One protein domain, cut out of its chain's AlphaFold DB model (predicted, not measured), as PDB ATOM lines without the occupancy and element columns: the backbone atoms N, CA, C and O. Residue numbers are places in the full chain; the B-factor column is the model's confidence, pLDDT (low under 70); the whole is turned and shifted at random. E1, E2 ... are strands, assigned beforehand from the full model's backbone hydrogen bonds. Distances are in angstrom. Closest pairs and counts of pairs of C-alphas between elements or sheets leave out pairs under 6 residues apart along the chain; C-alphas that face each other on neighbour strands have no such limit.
ATOM      1  N   TRP A  46     135.500 122.189 155.396       94.56
ATOM      2  CA  TRP A  46     135.088 122.049 156.796       94.56
ATOM      3  C   TRP A  46     133.592 122.350 156.940       94.56
ATOM      4  O   TRP A  46     133.122 123.390 156.480       94.56
ATOM      5  N   VAL A  47     132.855 121.458 157.603       95.00
ATOM      6  CA  VAL A  47     131.412 121.565 157.843       95.00
ATOM      7  C   VAL A  47     131.149 121.291 159.323       95.00
ATOM      8  O   VAL A  47     131.093 120.142 159.764       95.00
ATOM      9  N   GLY A  48     131.019 122.358 160.113       89.12
ATOM     10  CA  GLY A  48     130.933 122.261 161.568       89.12
ATOM     11  C   GLY A  48     130.800 123.600 162.282       89.12
ATOM     12  O   GLY A  48     130.843 124.664 161.664       89.12
ATOM     13  N   GLY A  49     130.668 123.532 163.606       83.19
ATOM     14  CA  GLY A  49     130.598 124.677 164.512       83.19
ATOM     15  C   GLY A  49     131.651 124.608 165.620       83.19
ATOM     16  O   GLY A  49     132.621 123.854 165.535       83.19
ATOM     17  N   ALA A  50     131.452 125.392 166.682       75.50
ATOM     18  CA  ALA A  50     132.361 125.425 167.833       75.50
ATOM     19  C   ALA A  50     132.464 124.069 168.563       75.50
ATOM     20  O   ALA A  50     133.530 123.727 169.070       75.50
ATOM     21  N   ASP A  51     131.382 123.287 168.560       80.75
ATOM     22  CA  ASP A  51     131.296 121.972 169.212       80.75
ATOM     23  C   ASP A  51     131.880 120.821 168.362       80.75
ATOM     24  O   ASP A  51     131.792 119.655 168.746       80.75
ATOM     25  N   GLY A  52     132.479 121.136 167.206       87.81
ATOM     26  CA  GLY A  52     133.061 120.176 166.266       87.81
ATOM     27  C   GLY A  52     132.315 120.098 164.932       87.81
ATOM     28  O   GLY A  52     131.471 120.937 164.602       87.81
ATOM     29  N   GLY A  53     132.661 119.090 164.135       93.12
ATOM     30  CA  GLY A  53     132.181 118.948 162.767       93.12
ATOM     31  C   GLY A  53     132.870 117.826 162.003       93.12
ATOM     32  O   GLY A  53     133.489 116.932 162.583       93.12
ATOM     33  N   VAL A  54     132.750 117.891 160.685       95.56
ATOM     34  CA  VAL A  54     133.323 116.942 159.731       95.56
ATOM     35  C   VAL A  54     133.988 117.689 158.582       95.56
ATOM     36  O   VAL A  54     133.677 118.847 158.313       95.56
ATOM     37  N   TYR A  55     134.863 117.004 157.856       96.00
ATOM     38  CA  TYR A  55     135.326 117.482 156.558       96.00
ATOM     39  C   TYR A  55     134.572 116.746 155.454       96.00
ATOM     40  O   TYR A  55     134.343 115.542 155.559       96.00
ATOM     41  N   VAL A  56     134.174 117.450 154.397       96.81
ATOM     42  CA  VAL A  56     133.338 116.908 153.319       96.81
ATOM     43  C   VAL A  56     133.987 117.180 151.970       96.81
ATOM     44  O   VAL A  56     134.219 118.331 151.613       96.81
ATOM     45  N   ARG A  57     134.248 116.127 151.195       96.12
ATOM     46  CA  ARG A  57     134.615 116.224 149.776       96.12
ATOM     47  C   ARG A  57     133.425 115.728 148.964       96.12
ATOM     48  O   ARG A  57     133.015 114.582 149.140       96.12
ATOM     49  N   ILE A  58     132.869 116.576 148.105       95.69
ATOM     50  CA  ILE A  58     131.727 116.240 147.252       95.69
ATOM     51  C   ILE A  58     131.994 116.698 145.822       95.69
ATOM     52  O   ILE A  58     132.470 117.805 145.592       95.69
ATOM     53  N   GLU A  59     131.716 115.824 144.864       95.12
ATOM     54  CA  GLU A  59     132.000 116.030 143.447       95.12
ATOM     55  C   GLU A  59     130.795 115.603 142.603       95.12
ATOM     56  O   GLU A  59     130.005 114.733 142.988       95.12
ATOM     57  N   ARG A  60     130.656 116.231 141.434       93.06
ATOM     58  CA  ARG A  60     129.639 115.899 140.436       93.06
ATOM     59  C   ARG A  60     130.332 115.424 139.167       93.06
ATOM     60  O   ARG A  60     131.145 116.158 138.608       93.06
ATOM     61  N   PHE A  61     129.989 114.229 138.696       92.31
ATOM     62  CA  PHE A  61     130.583 113.651 137.491       92.31
ATOM     63  C   PHE A  61     129.671 113.869 136.271       92.31
ATOM     64  O   PHE A  61     128.450 113.861 136.428       92.31
ATOM     65  N   PRO A  62     130.219 114.065 135.053       91.38
ATOM     66  CA  PRO A  62     129.408 114.301 133.852       91.38
ATOM     67  C   PRO A  62     128.458 113.152 133.489       91.38
ATOM     68  O   PRO A  62     127.413 113.402 132.892       91.38
ATOM     69  N   ASP A  63     128.823 111.920 133.853       91.94
ATOM     70  CA  ASP A  63     128.059 110.702 133.559       91.94
ATOM     71  C   ASP A  63     126.974 110.390 134.613       91.94
ATOM     72  O   ASP A  63     126.174 109.472 134.423       91.94
ATOM     73  N   ASP A  64     126.934 111.135 135.725       91.81
ATOM     74  CA  ASP A  64     125.925 110.966 136.775       91.81
ATOM     75  C   ASP A  64     124.615 111.718 136.441       91.81
ATOM     76  O   ASP A  64     124.636 112.771 135.787       91.81
ATOM     77  N   PRO A  65     123.453 111.241 136.935       92.31
ATOM     78  CA  PRO A  65     122.208 112.007 136.939       92.31
ATOM     79  C   PRO A  65     122.385 113.426 137.516       92.31
ATOM     80  O   PRO A  65     123.200 113.640 138.412       92.31
ATOM     81  N   PRO A  66     121.621 114.429 137.042       89.50
ATOM     82  CA  PRO A  66     121.845 115.835 137.392       89.50
ATOM     83  C   PRO A  66     121.582 116.179 138.868       89.50
ATOM     84  O   PRO A  66     122.002 117.238 139.332       89.50
ATOM     85  N   ASP A  67     120.878 115.309 139.582       92.56
ATOM     86  CA  ASP A  67     120.556 115.369 141.004       92.56
ATOM     87  C   ASP A  67     121.449 114.463 141.873       92.56
ATOM     88  O   ASP A  67     121.281 114.461 143.094       92.56
ATOM     89  N   LEU A  68     122.387 113.724 141.267       93.88
ATOM     90  CA  LEU A  68     123.305 112.803 141.934       93.88
ATOM     91  C   LEU A  68     124.715 113.401 142.055       93.88
ATOM     92  O   LEU A  68     125.256 114.002 141.126       93.88
ATOM     93  N   TYR A  69     125.315 113.194 143.221       95.44
ATOM     94  CA  TYR A  69     126.657 113.631 143.586       95.44
ATOM     95  C   TYR A  69     127.363 112.472 144.292       95.44
ATOM     96  O   TYR A  69     126.715 111.625 144.915       95.44
ATOM     97  N   ARG A  70     128.693 112.434 144.241       96.12
ATOM     98  CA  ARG A  70     129.506 111.430 144.943       96.12
ATOM     99  C   ARG A  70     130.344 112.129 145.998       96.12
ATOM    100  O   ARG A  70     130.874 113.210 145.740       96.12
ATOM    101  N   GLY A  71     130.485 111.538 147.179       95.94
ATOM    102  CA  GLY A  71     131.212 112.212 148.244       95.94
ATOM    103  C   GLY A  71     131.693 111.343 149.394       95.94
ATOM    104  O   GLY A  71     131.349 110.168 149.542       95.94
ATOM    105  N   CYS A  72     132.512 111.994 150.209       95.94
ATOM    106  CA  CYS A  72     133.255 111.455 151.331       95.94
ATOM    107  C   CYS A  72     133.085 112.404 152.523       95.94
ATOM    108  O   CYS A  72     133.278 113.614 152.373       95.94
ATOM    109  N   VAL A  73     132.768 111.868 153.699       96.19
ATOM    110  CA  VAL A  73     132.727 112.621 154.960       96.19
ATOM    111  C   VAL A  73     133.766 112.028 155.903       96.19
ATOM    112  O   VAL A  73     133.697 110.850 156.253       96.19
ATOM    113  N   TYR A  74     134.733 112.843 156.312       94.44
ATOM    114  CA  TYR A  74     135.862 112.465 157.157       94.44
ATOM    115  C   TYR A  74     135.615 112.952 158.587       94.44
ATOM    116  O   TYR A  74     135.201 114.097 158.793       94.44
ATOM    117  N   HIS A  75     135.894 112.104 159.578       91.88
ATOM    118  CA  HIS A  75     135.842 112.517 160.978       91.88
ATOM    119  C   HIS A  75     136.964 113.525 161.280       91.88
ATOM    120  O   HIS A  75     138.088 113.358 160.806       91.88
ATOM    121  N   GLU A  76     136.692 114.557 162.085       90.81
ATOM    122  CA  GLU A  76     137.672 115.617 162.381       90.81
ATOM    123  C   GLU A  76     138.957 115.067 163.021       90.81
ATOM    124  O   GLU A  76     140.066 115.342 162.573       90.81
ATOM    125  N   THR A  77     138.802 114.287 164.090       87.44
ATOM    126  CA  THR A  77     139.905 113.899 164.985       87.44
ATOM    127  C   THR A  77     140.456 112.496 164.749       87.44
ATOM    128  O   THR A  77     141.409 112.100 165.417       87.44
ATOM    129  N   ALA A  78     139.846 111.716 163.855       88.44
ATOM    130  CA  ALA A  78     140.077 110.280 163.771       88.44
ATOM    131  C   ALA A  78     140.167 109.822 162.305       88.44
ATOM    132  O   ALA A  78     139.400 110.319 161.480       88.44
ATOM    133  N   PRO A  79     141.067 108.881 161.967       88.25
ATOM    134  CA  PRO A  79     141.394 108.534 160.586       88.25
ATOM    135  C   PRO A  79     140.387 107.552 159.962       88.25
ATOM    136  O   PRO A  79     140.779 106.593 159.312       88.25
ATOM    137  N   TRP A  80     139.087 107.788 160.142       87.88
ATOM    138  CA  TRP A  80     138.017 106.981 159.553       87.88
ATOM    139  C   TRP A  80     136.971 107.861 158.861       87.88
ATOM    140  O   TRP A  80     136.791 109.046 159.169       87.88
ATOM    141  N   LEU A  81     136.288 107.272 157.881       91.69
ATOM    142  CA  LEU A  81     135.215 107.921 157.134       91.69
ATOM    143  C   LEU A  81     133.900 107.781 157.901       91.69
ATOM    144  O   LEU A  81     133.440 106.666 158.139       91.69
ATOM    145  N   ALA A  82     133.258 108.904 158.214       92.19
ATOM    146  CA  ALA A  82     131.875 108.920 158.680       92.19
ATOM    147  C   ALA A  82     130.894 108.558 157.550       92.19
ATOM    148  O   ALA A  82     129.817 108.032 157.816       92.19
ATOM    149  N   TYR A  83     131.264 108.826 156.291       94.69
ATOM    150  CA  TYR A  83     130.476 108.450 155.119       94.69
ATOM    151  C   TYR A  83     131.328 108.298 153.854       94.69
ATOM    152  O   TYR A  83     132.272 109.060 153.635       94.69
ATOM    153  N   ARG A  84     130.923 107.379 152.975       94.44
ATOM    154  CA  ARG A  84     131.361 107.277 151.578       94.44
ATOM    155  C   ARG A  84     130.188 106.782 150.742       94.44
ATOM    156  O   ARG A  84     129.638 105.724 151.036       94.44
ATOM    157  N   GLY A  85     129.822 107.515 149.697       95.50
ATOM    158  CA  GLY A  85     128.729 107.094 148.826       95.50
ATOM    159  C   GLY A  85     128.103 108.214 148.012       95.50
ATOM    160  O   GLY A  85     128.727 109.241 147.724       95.50
ATOM    161  N   PHE A  86     126.850 107.981 147.642       96.12
ATOM    162  CA  PHE A  86     126.033 108.896 146.863       96.12
ATOM    163  C   PHE A  86     125.276 109.890 147.739       96.12
ATOM    164  O   PHE A  86     124.760 109.557 148.806       96.12
ATOM    165  N   PHE A  87     125.152 111.104 147.223       96.81
ATOM    166  CA  PHE A  87     124.240 112.118 147.717       96.81
ATOM    167  C   PHE A  87     123.244 112.469 146.614       96.81
ATOM    168  O   PHE A  87     123.637 112.693 145.471       96.81
ATOM    169  N   SER A  88     121.962 112.549 146.958       95.81
ATOM    170  CA  SER A  88     120.904 112.993 146.049       95.81
ATOM    171  C   SER A  88     120.302 114.307 146.532       95.81
ATOM    172  O   SER A  88     120.124 114.509 147.736       95.81
ATOM    173  N   LEU A  89     119.957 115.199 145.607       95.75
ATOM    174  CA  LEU A  89     119.292 116.461 145.924       95.75
ATOM    175  C   LEU A  89     117.901 116.212 146.543       95.75
ATOM    176  O   LEU A  89     116.962 115.828 145.851       95.75
ATOM    177  N   GLU A  90     117.746 116.468 147.846       95.38
ATOM    178  CA  GLU A  90     116.455 116.368 148.546       95.38
ATOM    179  C   GLU A  90     115.668 117.686 148.451       95.38
ATOM    180  O   GLU A  90     114.435 117.675 148.436       95.38
ATOM    181  N   ARG A  91     116.355 118.841 148.408       94.12
ATOM    182  CA  ARG A  91     115.692 120.152 148.439       94.12
ATOM    183  C   ARG A  91     116.492 121.286 147.788       94.12
ATOM    184  O   ARG A  91     117.681 121.433 148.040       94.12
ATOM    185  N   ASN A  92     115.743 122.174 147.127       82.62
ATOM    186  CA  ASN A  92     116.076 123.577 146.831       82.62
ATOM    187  C   ASN A  92     117.071 123.883 145.690       82.62
ATOM    188  O   ASN A  92     117.958 124.715 145.860       82.62
ATOM    189  N   GLY A  93     116.832 123.323 144.499       76.75
ATOM    190  CA  GLY A  93     117.544 123.709 143.267       76.75
ATOM    191  C   GLY A  93     118.871 122.968 143.059       76.75
ATOM    192  O   GLY A  93     119.275 122.205 143.929       76.75
ATOM    193  N   PRO A  94     119.522 123.122 141.891       85.38
ATOM    194  CA  PRO A  94     120.789 122.448 141.614       85.38
ATOM    195  C   PRO A  94     121.860 122.881 142.619       85.38
ATOM    196  O   PRO A  94     121.911 124.051 142.984       85.38
ATOM    197  N   TYR A  95     122.716 121.944 143.019       91.94
ATOM    198  CA  TYR A  95     123.862 122.201 143.885       91.94
ATOM    199  C   TYR A  95     125.141 122.290 143.048       91.94
ATOM    200  O   TYR A  95     125.381 121.453 142.172       91.94
ATOM    201  N   SER A  96     125.979 123.285 143.319       91.12
ATOM    202  CA  SER A  96     127.309 123.428 142.734       91.12
ATOM    203  C   SER A  96     128.364 123.416 143.848       91.12
ATOM    204  O   SER A  96     128.443 124.391 144.592       91.12
ATOM    205  N   PRO A  97     129.207 122.365 143.958       89.31
ATOM    206  CA  PRO A  97     130.241 122.275 144.996       89.31
ATOM    207  C   PRO A  97     131.153 123.507 145.110       89.31
ATOM    208  O   PRO A  97     131.579 123.854 146.208       89.31
ATOM    209  N   ASP A  98     131.414 124.188 143.989       88.50
ATOM    210  CA  ASP A  98     132.290 125.365 143.916       88.50
ATOM    211  C   ASP A  98     131.596 126.695 144.276       88.50
ATOM    212  O   ASP A  98     132.272 127.709 144.455       88.50
ATOM    213  N   GLN A  99     130.257 126.732 144.326       90.69
ATOM    214  CA  GLN A  99     129.467 127.967 144.493       90.69
ATOM    215  C   GLN A  99     128.557 127.940 145.727       90.69
ATOM    216  O   GLN A  99     128.309 128.986 146.326       90.69
ATOM    217  N   ASP A 100     128.087 126.757 146.120       93.31
ATOM    218  CA  ASP A 100     127.177 126.532 147.235       93.31
ATOM    219  C   ASP A 100     127.951 125.955 148.436       93.31
ATOM    220  O   ASP A 100     128.172 124.739 148.518       93.31
ATOM    221  N   PRO A 101     128.381 126.787 149.404       92.69
ATOM    222  CA  PRO A 101     129.089 126.291 150.573       92.69
ATOM    223  C   PRO A 101     128.178 125.405 151.428       92.69
ATOM    224  O   PRO A 101     127.018 125.734 151.705       92.69
ATOM    225  N   LEU A 102     128.739 124.283 151.876       95.56
ATOM    226  CA  LEU A 102     128.118 123.398 152.853       95.56
ATOM    227  C   LEU A 102     128.108 124.069 154.233       95.56
ATOM    228  O   LEU A 102     129.100 124.663 154.649       95.56
ATOM    229  N   THR A 103     126.989 123.966 154.950       94.56
ATOM    230  CA  THR A 103     126.756 124.673 156.219       94.56
ATOM    231  C   THR A 103     126.562 123.745 157.415       94.56
ATOM    232  O   THR A 103     126.894 124.131 158.534       94.56
ATOM    233  N   ALA A 104     126.060 122.523 157.210       95.31
ATOM    234  CA  ALA A 104     125.898 121.524 158.269       95.31
ATOM    235  C   ALA A 104     125.868 120.081 157.731       95.31
ATOM    236  O   ALA A 104     125.581 119.846 156.555       95.31
ATOM    237  N   TRP A 105     126.106 119.121 158.628       95.38
ATOM    238  CA  TRP A 105     125.959 117.678 158.420       95.38
ATOM    239  C   TRP A 105     125.220 117.069 159.623       95.38
ATOM    240  O   TRP A 105     125.662 117.264 160.753       95.38
ATOM    241  N   ASP A 106     124.112 116.349 159.403       94.31
ATOM    242  CA  ASP A 106     123.321 115.715 160.487       94.31
ATOM    243  C   ASP A 106     123.589 114.205 160.685       94.31
ATOM    244  O   ASP A 106     122.945 113.563 161.513       94.31
ATOM    245  N   GLY A 107     124.524 113.629 159.920       93.19
ATOM    246  CA  GLY A 107     124.747 112.178 159.825       93.19
ATOM    247  C   GLY A 107     124.047 111.508 158.633       93.19
ATOM    248  O   GLY A 107     124.392 110.385 158.277       93.19
ATOM    249  N   THR A 108     123.097 112.192 157.988       95.69
ATOM    250  CA  THR A 108     122.345 111.719 156.808       95.69
ATOM    251  C   THR A 108     122.115 112.789 155.732       95.69
ATOM    252  O   THR A 108     121.855 112.453 154.575       95.69
ATOM    253  N   ARG A 109     122.202 114.074 156.084       97.06
ATOM    254  CA  ARG A 109     121.956 115.232 155.220       97.06
ATOM    255  C   ARG A 109     123.077 116.249 155.315       97.06
ATOM    256  O   ARG A 109     123.433 116.682 156.411       97.06
ATOM    257  N   LEU A 110     123.564 116.673 154.154       97.19
ATOM    258  CA  LEU A 110     124.369 117.875 153.983       97.19
ATOM    259  C   LEU A 110     123.444 119.053 153.681       97.19
ATOM    260  O   LEU A 110     122.575 118.963 152.811       97.19
ATOM    261  N   TYR A 111     123.655 120.158 154.380       96.06
ATOM    262  CA  TYR A 111     122.920 121.406 154.193       96.06
ATOM    263  C   TYR A 111     123.784 122.406 153.428       96.06
ATOM    264  O   TYR A 111     124.993 122.462 153.651       96.06
ATOM    265  N   PHE A 112     123.176 123.195 152.542       95.31
ATOM    266  CA  PHE A 112     123.860 124.233 151.766       95.31
ATOM    267  C   PHE A 112     122.965 125.456 151.535       95.31
ATOM    268  O   PHE A 112     121.735 125.345 151.461       95.31
ATOM    269  N   GLY A 113     123.578 126.637 151.428       90.69
ATOM    270  CA  GLY A 113     122.848 127.906 151.316       90.69
ATOM    271  C   GLY A 113     121.815 128.098 152.441       90.69
ATOM    272  O   GLY A 113     122.028 127.672 153.575       90.69
ATOM    273  N   GLU A 114     120.674 128.726 152.135       87.06
ATOM    274  CA  GLU A 114     119.606 128.944 153.131       87.06
ATOM    275  C   GLU A 114     118.720 127.712 153.396       87.06
ATOM    276  O   GLU A 114     118.134 127.590 154.473       87.06
ATOM    277  N   ARG A 115     118.501 126.861 152.382       90.75
ATOM    278  CA  ARG A 115     117.463 125.802 152.395       90.75
ATOM    279  C   ARG A 115     117.822 124.555 151.575       90.75
ATOM    280  O   ARG A 115     116.965 123.683 151.414       90.75
ATOM    281  N   GLY A 116     119.028 124.498 151.019       96.44
ATOM    282  CA  GLY A 116     119.514 123.384 150.213       96.44
ATOM    283  C   GLY A 116     119.785 122.153 151.065       96.44
ATOM    284  O   GLY A 116     120.302 122.270 152.177       96.44
ATOM    285  N   ILE A 117     119.402 120.978 150.559       97.44
ATOM    286  CA  ILE A 117     119.655 119.695 151.223       97.44
ATOM    287  C   ILE A 117     120.094 118.658 150.192       97.44
ATOM    288  O   ILE A 117     119.359 118.374 149.243       97.44
ATOM    289  N   LEU A 118     121.244 118.031 150.438       97.50
ATOM    290  CA  LEU A 118     121.659 116.783 149.806       97.50
ATOM    291  C   LEU A 118     121.531 115.653 150.828       97.50
ATOM    292  O   LEU A 118     122.032 115.759 151.946       97.50
ATOM    293  N   LYS A 119     120.877 114.561 150.453       97.25
ATOM    294  CA  LYS A 119     120.664 113.394 151.307       97.25
ATOM    295  C   LYS A 119     121.620 112.275 150.907       97.25
ATOM    296  O   LYS A 119     121.662 111.916 149.736       97.25
ATOM    297  N   ALA A 120     122.321 111.694 151.874       97.00
ATOM    298  CA  ALA A 120     123.085 110.463 151.703       97.00
ATOM    299  C   ALA A 120     122.154 109.292 151.332       97.00
ATOM    300  O   ALA A 120     121.134 109.072 151.995       97.00
ATOM    301  N   THR A 121     122.481 108.546 150.274       95.69
ATOM    302  CA  THR A 121     121.630 107.463 149.740       95.69
ATOM    303  C   THR A 121     122.266 106.074 149.777       95.69
ATOM    304  O   THR A 121     121.526 105.099 149.882       95.69
ATOM    305  N   THR A 122     123.596 105.952 149.789       94.00
ATOM    306  CA  THR A 122     124.290 104.677 150.064       94.00
ATOM    307  C   THR A 122     124.171 104.290 151.546       94.00
ATOM    308  O   THR A 122     124.444 105.128 152.408       94.00
ATOM    309  N   ASP A 123     123.843 103.026 151.850       90.25
ATOM    310  CA  ASP A 123     124.021 102.426 153.190       90.25
ATOM    311  C   ASP A 123     125.516 102.159 153.422       90.25
ATOM    312  O   ASP A 123     126.045 101.113 153.046       90.25
ATOM    313  N   TYR A 124     126.216 103.146 153.985       86.81
ATOM    314  CA  TYR A 124     127.643 103.043 154.270       86.81
ATOM    315  C   TYR A 124     127.896 102.525 155.686       86.81
ATOM    316  O   TYR A 124     127.426 103.096 156.672       86.81
ATOM    317  N   LYS A 125     128.709 101.470 155.787       84.81
ATOM    318  CA  LYS A 125     129.246 100.943 157.044       84.81
ATOM    319  C   LYS A 125     130.755 100.799 156.857       84.81
ATOM    320  O   LYS A 125     131.143  99.992 156.011       84.81
ATOM    321  N   PRO A 126     131.592 101.570 157.577       76.06
ATOM    322  CA  PRO A 126     133.033 101.517 157.387       76.06
ATOM    323  C   PRO A 126     133.554 100.108 157.660       76.06
ATOM    324  O   PRO A 126     133.171  99.456 158.635       76.06
ATOM    325  N   THR A 127     134.425  99.632 156.779       77.00
ATOM    326  CA  THR A 127     135.172  98.398 157.016       77.00
ATOM    327  C   THR A 127     136.373  98.670 157.922       77.00
ATOM    328  O   THR A 127     136.913  99.773 157.951       77.00
ATOM    329  N   ARG A 128     136.847  97.641 158.635       70.50
ATOM    330  CA  ARG A 128     137.999  97.747 159.551       70.50
ATOM    331  C   ARG A 128     139.282  98.270 158.879       70.50
ATOM    332  O   ARG A 128     140.134  98.845 159.546       70.50
ATOM    333  N   ASP A 129     139.421  98.076 157.569       66.81
ATOM    334  CA  ASP A 129     140.571  98.569 156.807       66.81
ATOM    335  C   ASP A 129     140.402 100.053 156.407       66.81
ATOM    336  O   ASP A 129     141.372 100.814 156.438       66.81
ATOM    337  N   GLU A 130     139.169 100.502 156.131       67.75
ATOM    338  CA  GLU A 130     138.819 101.922 155.927       67.75
ATOM    339  C   GLU A 130     138.896 102.743 157.231       67.75
ATOM    340  O   GLU A 130     139.107 103.954 157.176       67.75
ATOM    341  N   GLU A 131     138.786 102.101 158.403       70.50
ATOM    342  CA  GLU A 131     139.081 102.714 159.712       70.50
ATOM    343  C   GLU A 131     140.579 103.007 159.924       70.50
ATOM    344  O   GLU A 131     140.934 103.823 160.775       70.50
ATOM    345  N   ALA A 132     141.461 102.327 159.183       62.50
ATOM    346  CA  ALA A 132     142.910 102.491 159.275       62.50
ATOM    347  C   ALA A 132     143.478 103.422 158.188       62.50
ATOM    348  O   ALA A 132     144.502 104.069 158.408       62.50
ATOM    349  N   HIS A 133     142.828 103.488 157.020       65.12
ATOM    350  CA  HIS A 133     143.258 104.296 155.876       65.12
ATOM    351  C   HIS A 133     142.035 104.937 155.189       65.12
ATOM    352  O   HIS A 133     141.463 104.336 154.276       65.12
ATOM    353  N   PRO A 134     141.637 106.172 155.552       66.56
ATOM    354  CA  PRO A 134     140.395 106.801 155.088       66.56
ATOM    355  C   PRO A 134     140.545 107.423 153.687       66.56
ATOM    356  O   PRO A 134     140.053 108.517 153.409       66.56
ATOM    357  N   ALA A 135     141.260 106.750 152.786       76.75
ATOM    358  CA  ALA A 135     141.480 107.202 151.421       76.75
ATOM    359  C   ALA A 135     140.179 107.079 150.611       76.75
ATOM    360  O   ALA A 135     139.873 106.035 150.039       76.75
ATOM    361  N   CYS A 136     139.409 108.165 150.569       87.25
ATOM    362  CA  CYS A 136     138.179 108.247 149.795       87.25
ATOM    363  C   CYS A 136     138.365 109.129 148.556       87.25
ATOM    364  O   CYS A 136     138.665 110.322 148.649       87.25
ATOM    365  N   ASP A 137     138.172 108.513 147.394       91.00
ATOM    366  CA  ASP A 137     138.104 109.181 146.103       91.00
ATOM    367  C   ASP A 137     136.674 109.066 145.543       91.00
ATOM    368  O   ASP A 137     136.247 107.945 145.248       91.00
ATOM    369  N   PRO A 138     135.913 110.170 145.400       91.38
ATOM    370  CA  PRO A 138     134.555 110.156 144.858       91.38
ATOM    371  C   PRO A 138     134.444 109.493 143.480       91.38
ATOM    372  O   PRO A 138     133.457 108.805 143.221       91.38
ATOM    373  N   ALA A 139     135.469 109.613 142.627       91.50
ATOM    374  CA  ALA A 139     135.490 108.967 141.314       91.50
ATOM    375  C   ALA A 139     135.509 107.426 141.404       91.50
ATOM    376  O   ALA A 139     134.951 106.751 140.540       91.50
ATOM    377  N   SER A 140     136.083 106.867 142.479       89.94
ATOM    378  CA  SER A 140     136.120 105.418 142.742       89.94
ATOM    379  C   SER A 140     134.792 104.821 143.223       89.94
ATOM    380  O   SER A 140     134.678 103.598 143.316       89.94
ATOM    381  N   ILE A 141     133.802 105.648 143.578       88.50
ATOM    382  CA  ILE A 141     132.511 105.178 144.096       88.50
ATOM    383  C   ILE A 141     131.710 104.589 142.918       88.50
ATOM    384  O   ILE A 141     131.424 105.321 141.966       88.50
TER     385      ILE A 141
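AT A GLANCE: This is residues 46 to 141 of the 145 residues of an uncharacterized protein of Rhodospira trueperi (UniProt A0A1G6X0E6). One antiparallel sheet of seven strands curls round into a small, nearly closed barrel: E1 E2 E3 make one wall, E7 E6 E5 the facing wall, and the bent E4 joins them. The edge strands E1 and E5 come together on the side away from E4, while an unnamed tail, residues 121 to 141, makes a wide loop outside the barrel. The printed part has 96 residues, with no named helix and with seven strands, E1 to E7 along the chain, in the sheet order E1 E2 E3 E4 E7 E6 E5. The class is all strand, though under half of the residues, 44 of 96, are in named elements. The whole is compact, with a radius of gyration of the C-alphas of 12.9 A and spans of 36 by 35 by 21 A.

IN THESE COORDINATES: The longest strand by residues is E4, residues 81 to 91, 24.6 A from first to last C-alpha; it bends by 77 degrees at residue 85, whose C-alpha is at (128.729, 107.094, 148.826). E3, residues 68 to 75, measures 22.8 A, and E2, residues 52 to 59, measures 23.2 A. E1, residues 46 to 49, begins with C-alpha 46 at (135.088, 122.049, 156.796). E7, residues 116 to 120, measures 13.5 A and ends with C-alpha 120 at (123.085, 110.463, 151.703). E6 is residues 109 to 112 and E5 is residues 102 to 105.

HOW THE PARTS SIT: The strongly twisted sheet is a folded sheet, bent back on itself into two leaves that face each other: E1 E2 E3 face E7 E6 E5, with E4 as the hinge. E3 and E4 form an antiparallel hairpin at 141 degrees, with N 71 and O 85 2.9 A apart. E2 and E3 are a hairpin at 148 degrees, with N 72 and O 57 at 2.8 A. E1 and E2 are a hairpin at 152 degrees, with N 47 and O 54 at 2.8 A. E1 E2 E3 E4 is a meander, each strand the antiparallel neighbour of the one before, and so is E5 E6 E7. On the other side of E4 lies E7, antiparallel at 133 degrees, with N 119 and O 88 at 2.8 A. E4 E5 E6 E7 is a Greek key, four strands in a row with the last three a meander and the first beside the fourth. The E6 and E7 hairpin has N 110 and O 118 at 2.8 A; the E5 and E6 hairpin has N 103 and O 111 at 2.8 A. Between the edge strands E1 and E5, the closest C-alphas are those of Val 47 and Ala 104, 5.5 A apart. E3 and E6 are apart.

THE WHOLE: The C-alphas farthest apart are those of Ala 50 and Asp 63, 37.5 A. The printed part has no cut, and no link between named elements is long. The mean pLDDT of the printed part is 89.9; residues 129 to 130 and 132 to 134 are under 70.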